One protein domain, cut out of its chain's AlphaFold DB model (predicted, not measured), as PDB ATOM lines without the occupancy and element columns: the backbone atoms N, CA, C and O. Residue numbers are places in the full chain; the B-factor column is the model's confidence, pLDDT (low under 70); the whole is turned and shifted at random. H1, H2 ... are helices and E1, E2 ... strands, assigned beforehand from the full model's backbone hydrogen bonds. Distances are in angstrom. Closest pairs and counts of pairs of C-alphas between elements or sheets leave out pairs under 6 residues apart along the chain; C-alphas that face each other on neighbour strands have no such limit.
ATOM      1  N   GLY A 365     222.002 236.683 308.352       98.25
ATOM      2  CA  GLY A 365     221.688 235.359 307.818       98.25
ATOM      3  C   GLY A 365     222.590 234.257 308.360       98.25
ATOM      4  O   GLY A 365     222.094 233.213 308.791       98.25
ATOM      5  N   MET A 366     223.895 234.516 308.442       97.44
ATOM      6  CA  MET A 366     224.854 233.624 309.085       97.44
ATOM      7  C   MET A 366     224.441 233.350 310.536       97.44
ATOM      8  O   MET A 366     224.256 232.190 310.907       97.44
ATOM      9  N   LYS A 367     224.222 234.390 311.355       97.25
ATOM     10  CA  LYS A 367     223.803 234.197 312.755       97.25
ATOM     11  C   LYS A 367     222.478 233.447 312.879       97.25
ATOM     12  O   LYS A 367     222.345 232.607 313.764       97.25
ATOM     13  N   TYR A 368     221.522 233.729 311.996       98.44
ATOM     14  CA  TYR A 368     220.211 233.085 311.990       98.44
ATOM     15  C   TYR A 368     220.287 231.577 311.698       98.44
ATOM     16  O   TYR A 368     219.513 230.806 312.265       98.44
ATOM     17  N   ARG A 369     221.213 231.145 310.829       97.50
ATOM     18  CA  ARG A 369     221.300 229.752 310.358       97.50
ATOM     19  C   ARG A 369     222.334 228.894 311.083       97.50
ATOM     20  O   ARG A 369     222.227 227.676 311.031       97.50
ATOM     21  N   ILE A 370     223.336 229.476 311.737       94.56
ATOM     22  CA  ILE A 370     224.503 228.694 312.167       94.56
ATOM     23  C   ILE A 370     224.272 227.844 313.422       94.56
ATOM     24  O   ILE A 370     224.730 226.705 313.482       94.56
ATOM     25  N   ASN A 371     223.587 228.366 314.444       94.56
ATOM     26  CA  ASN A 371     223.163 227.615 315.630       94.56
ATOM     27  C   ASN A 371     222.184 228.438 316.489       94.56
ATOM     28  O   ASN A 371     222.038 229.647 316.309       94.56
ATOM     29  N   GLU A 372     221.564 227.777 317.469       96.19
ATOM     30  CA  GLU A 372     220.581 228.380 318.380       96.19
ATOM     31  C   GLU A 372     221.139 229.580 319.159       96.19
ATOM     32  O   GLU A 372     220.473 230.607 319.261       96.19
ATOM     33  N   LYS A 373     222.381 229.494 319.654       94.44
ATOM     34  CA  LYS A 373     223.023 230.565 320.433       94.44
ATOM     35  C   LYS A 373     223.189 231.845 319.609       94.44
ATOM     36  O   LYS A 373     222.803 232.917 320.059       94.44
ATOM     37  N   ARG A 374     223.721 231.750 318.387       94.62
ATOM     38  CA  ARG A 374     223.887 232.904 317.485       94.62
ATOM     39  C   ARG A 374     222.545 233.459 317.011       94.62
ATOM     40  O   ARG A 374     222.401 234.675 316.884       94.62
ATOM     41  N   ARG A 375     221.556 232.587 316.797       97.38
ATOM     42  CA  ARG A 375     220.186 232.984 316.461       97.38
ATOM     43  C   ARG A 375     219.531 233.751 317.613       97.38
ATOM     44  O   ARG A 375     218.854 234.745 317.363       97.38
ATOM     45  N   GLN A 376     219.777 233.331 318.855       97.00
ATOM     46  CA  GLN A 376     219.356 234.051 320.056       97.00
ATOM     47  C   GLN A 376     220.039 235.420 320.146       97.00
ATOM     48  O   GLN A 376     219.336 236.416 320.280       97.00
ATOM     49  N   GLU A 377     221.370 235.486 319.998       95.06
ATOM     50  CA  GLU A 377     222.123 236.756 319.981       95.06
ATOM     51  C   GLU A 377     221.550 237.734 318.942       95.06
ATOM     52  O   GLU A 377     221.403 238.920 319.220       95.06
ATOM     53  N   LEU A 378     221.198 237.251 317.745       97.06
ATOM     54  CA  LEU A 378     220.592 238.086 316.706       97.06
ATOM     55  C   LEU A 378     219.217 238.630 317.118       97.06
ATOM     56  O   LEU A 378     218.951 239.809 316.892       97.06
ATOM     57  N   LEU A 379     218.353 237.788 317.692       97.56
ATOM     58  CA  LEU A 379     217.016 238.202 318.118       97.56
ATOM     59  C   LEU A 379     217.064 239.190 319.293       97.56
ATOM     60  O   LEU A 379     216.265 240.118 319.309       97.56
ATOM     61  N   GLU A 380     217.996 239.005 320.232       95.25
ATOM     62  CA  GLU A 380     218.215 239.903 321.379       95.25
ATOM     63  C   GLU A 380     218.837 241.244 320.972       95.25
ATOM     64  O   GLU A 380     218.453 242.292 321.480       95.25
ATOM     65  N   ASP A 381     219.826 241.236 320.078       93.44
ATOM     66  CA  ASP A 381     220.543 242.464 319.729       93.44
ATOM     67  C   ASP A 381     219.848 243.256 318.615       93.44
ATOM     68  O   ASP A 381     220.001 244.479 318.538       93.44
ATOM     69  N   SER A 382     219.145 242.580 317.701       96.19
ATOM     70  CA  SER A 382     218.547 243.206 316.520       96.19
ATOM     71  C   SER A 382     217.292 242.473 316.022       96.19
ATOM     72  O   SER A 382     217.304 241.838 314.961       96.19
ATOM     73  N   PRO A 383     216.157 242.601 316.733       96.75
ATOM     74  CA  PRO A 383     214.917 241.912 316.375       96.75
ATOM     75  C   PRO A 383     214.394 242.276 314.974       96.75
ATOM     76  O   PRO A 383     213.840 241.427 314.283       96.75
ATOM     77  N   ARG A 384     214.622 243.510 314.501       97.62
ATOM     78  CA  ARG A 384     214.238 243.921 313.137       97.62
ATOM     79  C   ARG A 384     215.078 243.238 312.055       97.62
ATOM     80  O   ARG A 384     214.524 242.824 311.039       97.62
ATOM     81  N   LEU A 385     216.390 243.095 312.268       98.44
ATOM     82  CA  LEU A 385     217.258 242.350 311.351       98.44
ATOM     83  C   LEU A 385     216.910 240.858 311.372       98.44
ATOM     84  O   LEU A 385     216.847 240.239 310.313       98.44
ATOM     85  N   TYR A 386     216.629 240.301 312.556       98.62
ATOM     86  CA  TYR A 386     216.138 238.932 312.708       98.62
ATOM     87  C   TYR A 386     214.888 238.681 311.855       98.62
ATOM     88  O   TYR A 386     214.866 237.736 311.067       98.62
ATOM     89  N   ASP A 387     213.869 239.538 311.973       98.56
ATOM     90  CA  ASP A 387     212.610 239.380 311.239       98.56
ATOM     91  C   ASP A 387     212.820 239.502 309.717       98.56
ATOM     92  O   ASP A 387     212.274 238.700 308.957       98.56
ATOM     93  N   ALA A 388     213.666 240.436 309.261       98.62
ATOM     94  CA  ALA A 388     214.004 240.580 307.842       98.62
ATOM     95  C   ALA A 388     214.708 239.330 307.280       98.62
ATOM     96  O   ALA A 388     214.349 238.835 306.210       98.62
ATOM     97  N   VAL A 389     215.684 238.790 308.013       98.62
ATOM     98  CA  VAL A 389     216.404 237.568 307.628       98.62
ATOM     99  C   VAL A 389     215.478 236.352 307.631       98.62
ATOM    100  O   VAL A 389     215.506 235.571 306.682       98.62
ATOM    101  N   LYS A 390     214.625 236.203 308.652       98.69
ATOM    102  CA  LYS A 390     213.623 235.128 308.743       98.69
ATOM    103  C   LYS A 390     212.655 235.161 307.561       98.69
ATOM    104  O   LYS A 390     212.364 234.118 306.980       98.69
ATOM    105  N   GLU A 391     212.174 236.345 307.189       98.56
ATOM    106  CA  GLU A 391     211.284 236.515 306.039       98.56
ATOM    107  C   GLU A 391     211.970 236.107 304.729       98.56
ATOM    108  O   GLU A 391     211.406 235.343 303.949       98.56
ATOM    109  N   HIS A 392     213.192 236.587 304.497       98.44
ATOM    110  CA  HIS A 392     213.969 236.249 303.306       98.44
ATOM    111  C   HIS A 392     214.262 234.748 303.220       98.44
ATOM    112  O   HIS A 392     214.075 234.133 302.173       98.44
ATOM    113  N   ASP A 393     214.706 234.145 304.325       98.62
ATOM    114  CA  ASP A 393     214.955 232.710 304.422       98.62
ATOM    115  C   ASP A 393     213.708 231.912 304.032       98.62
ATOM    116  O   ASP A 393     213.775 231.019 303.190       98.62
ATOM    117  N   GLN A 394     212.543 232.290 304.567       98.62
ATOM    118  CA  GLN A 394     211.295 231.613 304.238       98.62
ATOM    119  C   GLN A 394     210.885 231.804 302.770       98.62
ATOM    120  O   GLN A 394     210.356 230.871 302.166       98.62
ATOM    121  N   GLN A 395     211.136 232.974 302.171       98.19
ATOM    122  CA  GLN A 395     210.886 233.200 300.740       98.19
ATOM    123  C   GLN A 395     211.734 232.269 299.868       98.19
ATOM    124  O   GLN A 395     211.209 231.649 298.942       98.19
ATOM    125  N   GLU A 396     213.017 232.119 300.191       98.00
ATOM    126  CA  GLU A 396     213.913 231.206 299.483       98.00
ATOM    127  C   GLU A 396     213.459 229.743 299.625       98.00
ATOM    128  O   GLU A 396     213.384 229.012 298.633       98.00
ATOM    129  N   LEU A 397     213.071 229.325 300.836       98.25
ATOM    130  CA  LEU A 397     212.527 227.986 301.082       98.25
ATOM    131  C   LEU A 397     211.249 227.723 300.288       98.25
ATOM    132  O   LEU A 397     211.103 226.651 299.697       98.25
ATOM    133  N   ASN A 398     210.342 228.697 300.238       97.81
ATOM    134  CA  ASN A 398     209.094 228.579 299.496       97.81
ATOM    135  C   ASN A 398     209.345 228.466 297.989       97.81
ATOM    136  O   ASN A 398     208.685 227.668 297.330       97.81
ATOM    137  N   ILE A 399     210.313 229.207 297.441       96.25
ATOM    138  CA  ILE A 399     210.702 229.078 296.029       96.25
ATOM    139  C   ILE A 399     211.282 227.691 295.756       96.25
ATOM    140  O   ILE A 399     210.926 227.058 294.763       96.25
ATOM    141  N   ARG A 400     212.159 227.194 296.636       96.62
ATOM    142  CA  ARG A 400     212.861 225.933 296.393       96.62
ATOM    143  C   ARG A 400     211.981 224.701 296.576       96.62
ATOM    144  O   ARG A 400     212.057 223.771 295.774       96.62
ATOM    145  N   TYR A 401     211.224 224.657 297.664       96.56
ATOM    146  CA  TYR A 401     210.505 223.460 298.103       96.56
ATOM    147  C   TYR A 401     208.989 223.561 297.882       96.56
ATOM    148  O   TYR A 401     208.282 222.548 297.926       96.56
ATOM    149  N   GLY A 402     208.494 224.762 297.586       96.56
ATOM    150  CA  GLY A 402     207.080 225.044 297.404       96.56
ATOM    151  C   GLY A 402     206.311 225.139 298.718       96.56
ATOM    152  O   GLY A 402     206.845 225.023 299.825       96.56
ATOM    153  N   THR A 403     205.009 225.314 298.557       97.06
ATOM    154  CA  THR A 403     204.007 225.293 299.618       97.06
ATOM    155  C   THR A 403     203.118 224.056 299.476       97.06
ATOM    156  O   THR A 403     203.099 223.391 298.434       97.06
ATOM    157  N   GLU A 404     202.425 223.690 300.547       94.19
ATOM    158  CA  GLU A 404     201.340 222.712 300.519       94.19
ATOM    159  C   GLU A 404     200.133 223.267 299.743       94.19
ATOM    160  O   GLU A 404     200.043 224.469 299.479       94.19
ATOM    161  N   GLY A 405     199.157 222.413 299.412       91.50
ATOM    162  CA  GLY A 405     197.933 222.840 298.712       91.50
ATOM    163  C   GLY A 405     197.121 223.916 299.451       91.50
ATOM    164  O   GLY A 405     196.346 224.634 298.827       91.50
ATOM    165  N   SER A 406     197.327 224.064 300.765       92.31
ATOM    166  CA  SER A 406     196.747 225.125 301.600       92.31
ATOM    167  C   SER A 406     197.471 226.475 301.506       92.31
ATOM    168  O   SER A 406     196.995 227.449 302.079       92.31
ATOM    169  N   GLY A 407     198.626 226.541 300.839       94.50
ATOM    170  CA  GLY A 407     199.503 227.716 300.812       94.50
ATOM    171  C   GLY A 407     200.538 227.770 301.942       94.50
ATOM    172  O   GLY A 407     201.427 228.616 301.900       94.50
ATOM    173  N   GLU A 408     200.485 226.852 302.911       96.75
ATOM    174  CA  GLU A 408     201.474 226.773 303.994       96.75
ATOM    175  C   GLU A 408     202.853 226.332 303.476       96.75
ATOM    176  O   GLU A 408     202.925 225.443 302.625       96.75
ATOM    177  N   PRO A 409     203.970 226.876 303.992       98.12
ATOM    178  CA  PRO A 409     205.303 226.386 303.648       98.12
ATOM    179  C   PRO A 409     205.460 224.888 303.910       98.12
ATOM    180  O   PRO A 409     204.993 224.402 304.935       98.12
ATOM    181  N   LYS A 410     206.175 224.149 303.053       98.44
ATOM    182  CA  LYS A 410     206.494 222.734 303.343       98.44
ATOM    183  C   LYS A 410     207.579 222.574 304.401       98.44
ATOM    184  O   LYS A 410     207.551 221.631 305.194       98.44
ATOM    185  N   TYR A 411     208.534 223.502 304.410       98.62
ATOM    186  CA  TYR A 411     209.683 223.498 305.305       98.62
ATOM    187  C   TYR A 411     209.834 224.844 305.999       98.62
ATOM    188  O   TYR A 411     209.558 225.896 305.419       98.62
ATOM    189  N   ILE A 412     210.304 224.774 307.238       98.50
ATOM    190  CA  ILE A 412     210.683 225.915 308.069       98.50
ATOM    191  C   ILE A 412     212.042 225.626 308.709       98.50
ATOM    192  O   ILE A 412     212.488 224.476 308.759       98.50
ATOM    193  N   ARG A 413     212.709 226.666 309.207       98.19
ATOM    194  CA  ARG A 413     214.021 226.531 309.843       98.19
ATOM    195  C   ARG A 413     213.914 226.431 311.362       98.19
ATOM    196  O   ARG A 413     213.470 227.381 312.014       98.19
ATOM    197  N   SER A 414     214.378 225.313 311.921       98.06
ATOM    198  CA  SER A 414     214.456 225.089 313.369       98.06
ATOM    199  C   SER A 414     215.374 226.101 314.055       98.06
ATOM    200  O   SER A 414     216.202 226.757 313.417       98.06
ATOM    201  N   THR A 415     215.274 226.203 315.379       97.38
ATOM    202  CA  THR A 415     216.123 227.059 316.227       97.38
ATOM    203  C   THR A 415     217.622 226.794 316.032       97.38
ATOM    204  O   THR A 415     218.415 227.732 316.027       97.38
ATOM    205  N   SER A 416     218.004 225.543 315.760       96.00
ATOM    206  CA  SER A 416     219.378 225.123 315.454       96.00
ATOM    207  C   SER A 416     219.854 225.442 314.031       96.00
ATOM    208  O   SER A 416     221.012 225.179 313.710       96.00
ATOM    209  N   GLY A 417     218.977 225.994 313.187       95.88
ATOM    210  CA  GLY A 417     219.281 226.377 311.812       95.88
ATOM    211  C   GLY A 417     219.045 225.286 310.769       95.88
ATOM    212  O   GLY A 417     219.256 225.525 309.582       95.88
ATOM    213  N   ILE A 418     218.577 224.106 311.177       96.69
ATOM    214  CA  ILE A 418     218.324 222.964 310.291       96.69
ATOM    215  C   ILE A 418     216.925 223.085 309.669       96.69
ATOM    216  O   ILE A 418     215.988 223.590 310.290       96.69
ATOM    217  N   LEU A 419     216.766 222.614 308.433       97.38
ATOM    218  CA  LEU A 419     215.450 222.527 307.801       97.38
ATOM    219  C   LEU A 419     214.633 221.380 308.395       97.38
ATOM    220  O   LEU A 419     215.081 220.235 308.440       97.38
ATOM    221  N   VAL A 420     213.405 221.687 308.798       98.00
ATOM    222  CA  VAL A 420     212.436 220.717 309.312       98.00
ATOM    223  C   VAL A 420     211.118 220.855 308.561       98.00
ATOM    224  O   VAL A 420     210.809 221.910 308.001       98.00
ATOM    225  N   LYS A 421     210.326 219.780 308.527       98.12
ATOM    226  CA  LYS A 421     208.970 219.841 307.972       98.12
ATOM    227  C   LYS A 421     208.145 220.860 308.765       98.12
ATOM    228  O   LYS A 421     208.236 220.905 309.991       98.12
ATOM    229  N   ASN A 422     207.318 221.642 308.078       98.38
ATOM    230  CA  ASN A 422     206.413 222.594 308.717       98.38
ATOM    231  C   ASN A 422     205.261 221.866 309.439       98.38
ATOM    232  O   ASN A 422     204.179 221.669 308.884       98.38
ATOM    233  N   SER A 423     205.499 221.439 310.680       97.94
ATOM    234  CA  SER A 423     204.494 220.830 311.556       97.94
ATOM    235  C   SER A 423     204.060 221.788 312.670       97.94
ATOM    236  O   SER A 423     204.695 222.817 312.910       97.94
ATOM    237  N   ALA A 424     202.964 221.464 313.362       98.00
ATOM    238  CA  ALA A 424     202.504 222.262 314.497       98.00
ATOM    239  C   ALA A 424     203.539 222.278 315.635       98.00
ATOM    240  O   ALA A 424     203.765 223.320 316.242       98.00
ATOM    241  N   GLU A 425     204.208 221.148 315.863       98.38
ATOM    242  CA  GLU A 425     205.252 220.979 316.874       98.38
ATOM    243  C   GLU A 425     206.466 221.856 316.558       98.38
ATOM    244  O   GLU A 425     206.918 222.607 317.420       98.38
ATOM    245  N   ALA A 426     206.941 221.837 315.308       98.31
ATOM    246  CA  ALA A 426     208.075 222.657 314.885       98.31
ATOM    247  C   ALA A 426     207.767 224.162 314.990       98.31
ATOM    248  O   ALA A 426     208.598 224.941 315.458       98.31
ATOM    249  N   ARG A 427     206.550 224.585 314.610       98.38
ATOM    250  CA  ARG A 427     206.105 225.978 314.785       98.38
ATOM    251  C   ARG A 427     206.035 226.373 316.259       98.38
ATOM    252  O   ARG A 427     206.476 227.466 316.608       98.38
ATOM    253  N   ALA A 428     205.510 225.498 317.115       98.44
ATOM    254  CA  ALA A 428     205.411 225.747 318.550       98.44
ATOM    255  C   ALA A 428     206.792 225.867 319.213       98.44
ATOM    256  O   ALA A 428     206.986 226.750 320.044       98.44
ATOM    257  N   GLU A 429     207.762 225.035 318.818       98.31
ATOM    258  CA  GLU A 429     209.146 225.116 319.303       98.31
ATOM    259  C   GLU A 429     209.786 226.470 318.959       98.31
ATOM    260  O   GLU A 429     210.309 227.156 319.840       98.31
ATOM    261  N   ILE A 430     209.693 226.889 317.692       98.31
ATOM    262  CA  ILE A 430     210.241 228.172 317.231       98.31
ATOM    263  C   ILE A 430     209.557 229.337 317.950       98.31
ATOM    264  O   ILE A 430     210.236 230.244 318.428       98.31
ATOM    265  N   GLN A 431     208.227 229.304 318.077       98.38
ATOM    266  CA  GLN A 431     207.485 230.353 318.775       98.38
ATOM    267  C   GLN A 431     207.880 230.436 320.254       98.38
ATOM    268  O   GLN A 431     208.096 231.530 320.772       98.38
ATOM    269  N   ALA A 432     208.022 229.297 320.935       98.06
ATOM    270  CA  ALA A 432     208.437 229.259 322.335       98.06
ATOM    271  C   ALA A 432     209.847 229.842 322.533       98.06
ATOM    272  O   ALA A 432     210.077 230.578 323.497       98.06
ATOM    273  N   PHE A 433     210.773 229.553 321.613       98.06
ATOM    274  CA  PHE A 433     212.103 230.160 321.582       98.06
ATOM    275  C   PHE A 433     212.029 231.688 321.421       98.06
ATOM    276  O   PHE A 433     212.596 232.422 322.234       98.06
ATOM    277  N   GLU A 434     211.281 232.178 320.429       97.75
ATOM    278  CA  GLU A 434     211.151 233.616 320.148       97.75
ATOM    279  C   GLU A 434     210.472 234.373 321.304       97.75
ATOM    280  O   GLU A 434     210.946 235.430 321.732       97.75
ATOM    281  N   ASP A 435     209.406 233.808 321.876       96.81
ATOM    282  CA  ASP A 435     208.675 234.392 323.003       96.81
ATOM    283  C   ASP A 435     209.526 234.470 324.269       96.81
ATOM    284  O   ASP A 435     209.447 235.451 325.015       96.81
ATOM    285  N   LYS A 436     210.330 233.433 324.536       96.12
ATOM    286  CA  LYS A 436     211.243 233.405 325.684       96.12
ATOM    287  C   LYS A 436     212.209 234.584 325.627       96.12
ATOM    288  O   LYS A 436     212.400 235.249 326.642       96.12
ATOM    289  N   ILE A 437     212.771 234.858 324.454       94.19
ATOM    290  CA  ILE A 437     213.763 235.915 324.252       94.19
ATOM    291  C   ILE A 437     213.113 237.302 324.333       94.19
ATOM    292  O   ILE A 437     213.525 238.136 325.140       94.19
ATOM    293  N   ARG A 438     212.007 237.525 323.610       91.19
ATOM    294  CA  ARG A 438     211.288 238.817 323.606       91.19
ATOM    295  C   ARG A 438     210.727 239.205 324.983       91.19
ATOM    296  O   ARG A 438     210.578 240.385 325.295       91.19
ATOM    297  N   LYS A 439     210.411 238.231 325.849       84.94
ATOM    298  CA  LYS A 439     209.987 238.493 327.240       84.94
ATOM    299  C   LYS A 439     211.119 239.017 328.127       84.94
ATOM    300  O   LYS A 439     210.826 239.729 329.086       84.94
ATOM    301  N   VAL A 440     212.374 238.660 327.847       74.81
ATOM    302  CA  VAL A 440     213.537 239.149 328.607       74.81
ATOM    303  C   VAL A 440     213.793 240.624 328.303       74.81
ATOM    304  O   VAL A 440     214.089 241.377 329.228       74.81
ATOM    305  N   GLU A 441     213.605 241.057 327.054       62.62
ATOM    306  CA  GLU A 441     213.786 242.461 326.659       62.62
ATOM    307  C   GLU A 441     212.818 243.407 327.367       62.62
ATOM    308  O   GLU A 441     213.246 244.430 327.878       62.62
ATOM    309  N   LYS A 442     211.533 243.047 327.492       62.16
ATOM    310  CA  LYS A 442     210.527 243.904 328.155       62.16
ATOM    311  C   LYS A 442     210.789 244.164 329.645       62.16
ATOM    312  O   LYS A 442     210.086 244.973 330.244       62.16
ATOM    313  N   LYS A 443     211.712 243.422 330.267       56.59
ATOM    314  CA  LYS A 443     212.080 243.570 331.683       56.59
ATOM    315  C   LYS A 443     213.350 244.400 331.899       56.59
ATOM    316  O   LYS A 443     213.648 244.699 333.054       56.59
ATOM    317  N   LYS A 444     214.101 244.697 330.839       50.97
ATOM    318  CA  LYS A 444     215.260 245.597 330.859       50.97
ATOM    319  C   LYS A 444     214.811 246.990 330.437       50.97
ATOM    320  O   LYS A 444     215.433 247.948 330.941       50.97
TER     321      LYS A 444
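This is residues 365 to 444 of the 444 residues of an uncharacterized protein of Candidatus Melainabacteria bacterium (UniProt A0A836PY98). Picture two long helices, H3 and H4, running roughly opposite ways with a gap between them; the small strand hairpin of E1 and E2 lies in that gap near the later part of H3 and the first turns of H4, and a short helical hairpin, H1 and H2, bridges toward the other end. The printed part has 80 residues, with named elements in the order H1, H2, H3, E1, E2, H4; the two-stranded sheet, E1 - E2, is antiparallel, and the class is mostly helix. The whole is compact, with a radius of gyration of the C-alphas of 12.9 A, but elongated in outline, spanning 43 by 24 by 18 A.

Start at the sheet, where E1, residues 411 to 413, and E2, residues 419 to 421, form an antiparallel hairpin joined by a tight link. Look there for N 412 and O 420, 3.0 A apart, and N 420 and O 412, 2.9 A apart, both within hydrogen-bond range. H3, residues 383 to 401, comes closest to E1 at the C-alphas of Leu 397 and Tyr 411, 6.8 A apart. H4, residues 424 to 441, comes closest to E2 at the C-alphas of Val 420 and Ala 426, 7.3 A apart. H3 and H4 are apart. H2, residues 372 to 381, touches H4 with residues 434 to 441 of H4 alone, closest at the C-alphas of Glu 380 and Ile 437, 6.6 A, at a steep tilt of 44 degrees, the same way. H2 and H3 touch only at the corner, closest at the C-alphas of Leu 379 and Tyr 386, 5.5 A. H1, residues 365 to 370, forms a helical hairpin with H2, at a shallow tilt of 32 degrees, opposite ways; the closest C-alphas, those of Tyr 368 and Arg 375, are 4.5 A apart. H1 also touches H3, about perpendicular at 75 degrees, closest at the C-alphas of Gly 365 and Val 389, 5.7 A. In H1, H2 and H3 every O i to N i+4 pair is within hydrogen-bond range; in H4 it is 13 of 14.

Find C-alpha 411 at (209.683, 223.498, 305.305), where E1 begins; E1 and E2 are each 7.0 A long. H3 runs 26.3 A from C-alpha 383 at (214.917, 241.912, 316.375), and H4 runs 26.1 A to C-alpha 441 at (213.786, 242.461, 326.659). H2 is 14.1 A long and H1 8.4 A.

The two C-alphas farthest apart are those of Gly 405 and Lys 444, at 43.0 A. The printed part has no cut and no long link; the link from H3 to E1, 9 residues, is short. The mean pLDDT of the printed part is 94.7, and residues 441 to 444, which end at the chain's last residue, are under 70.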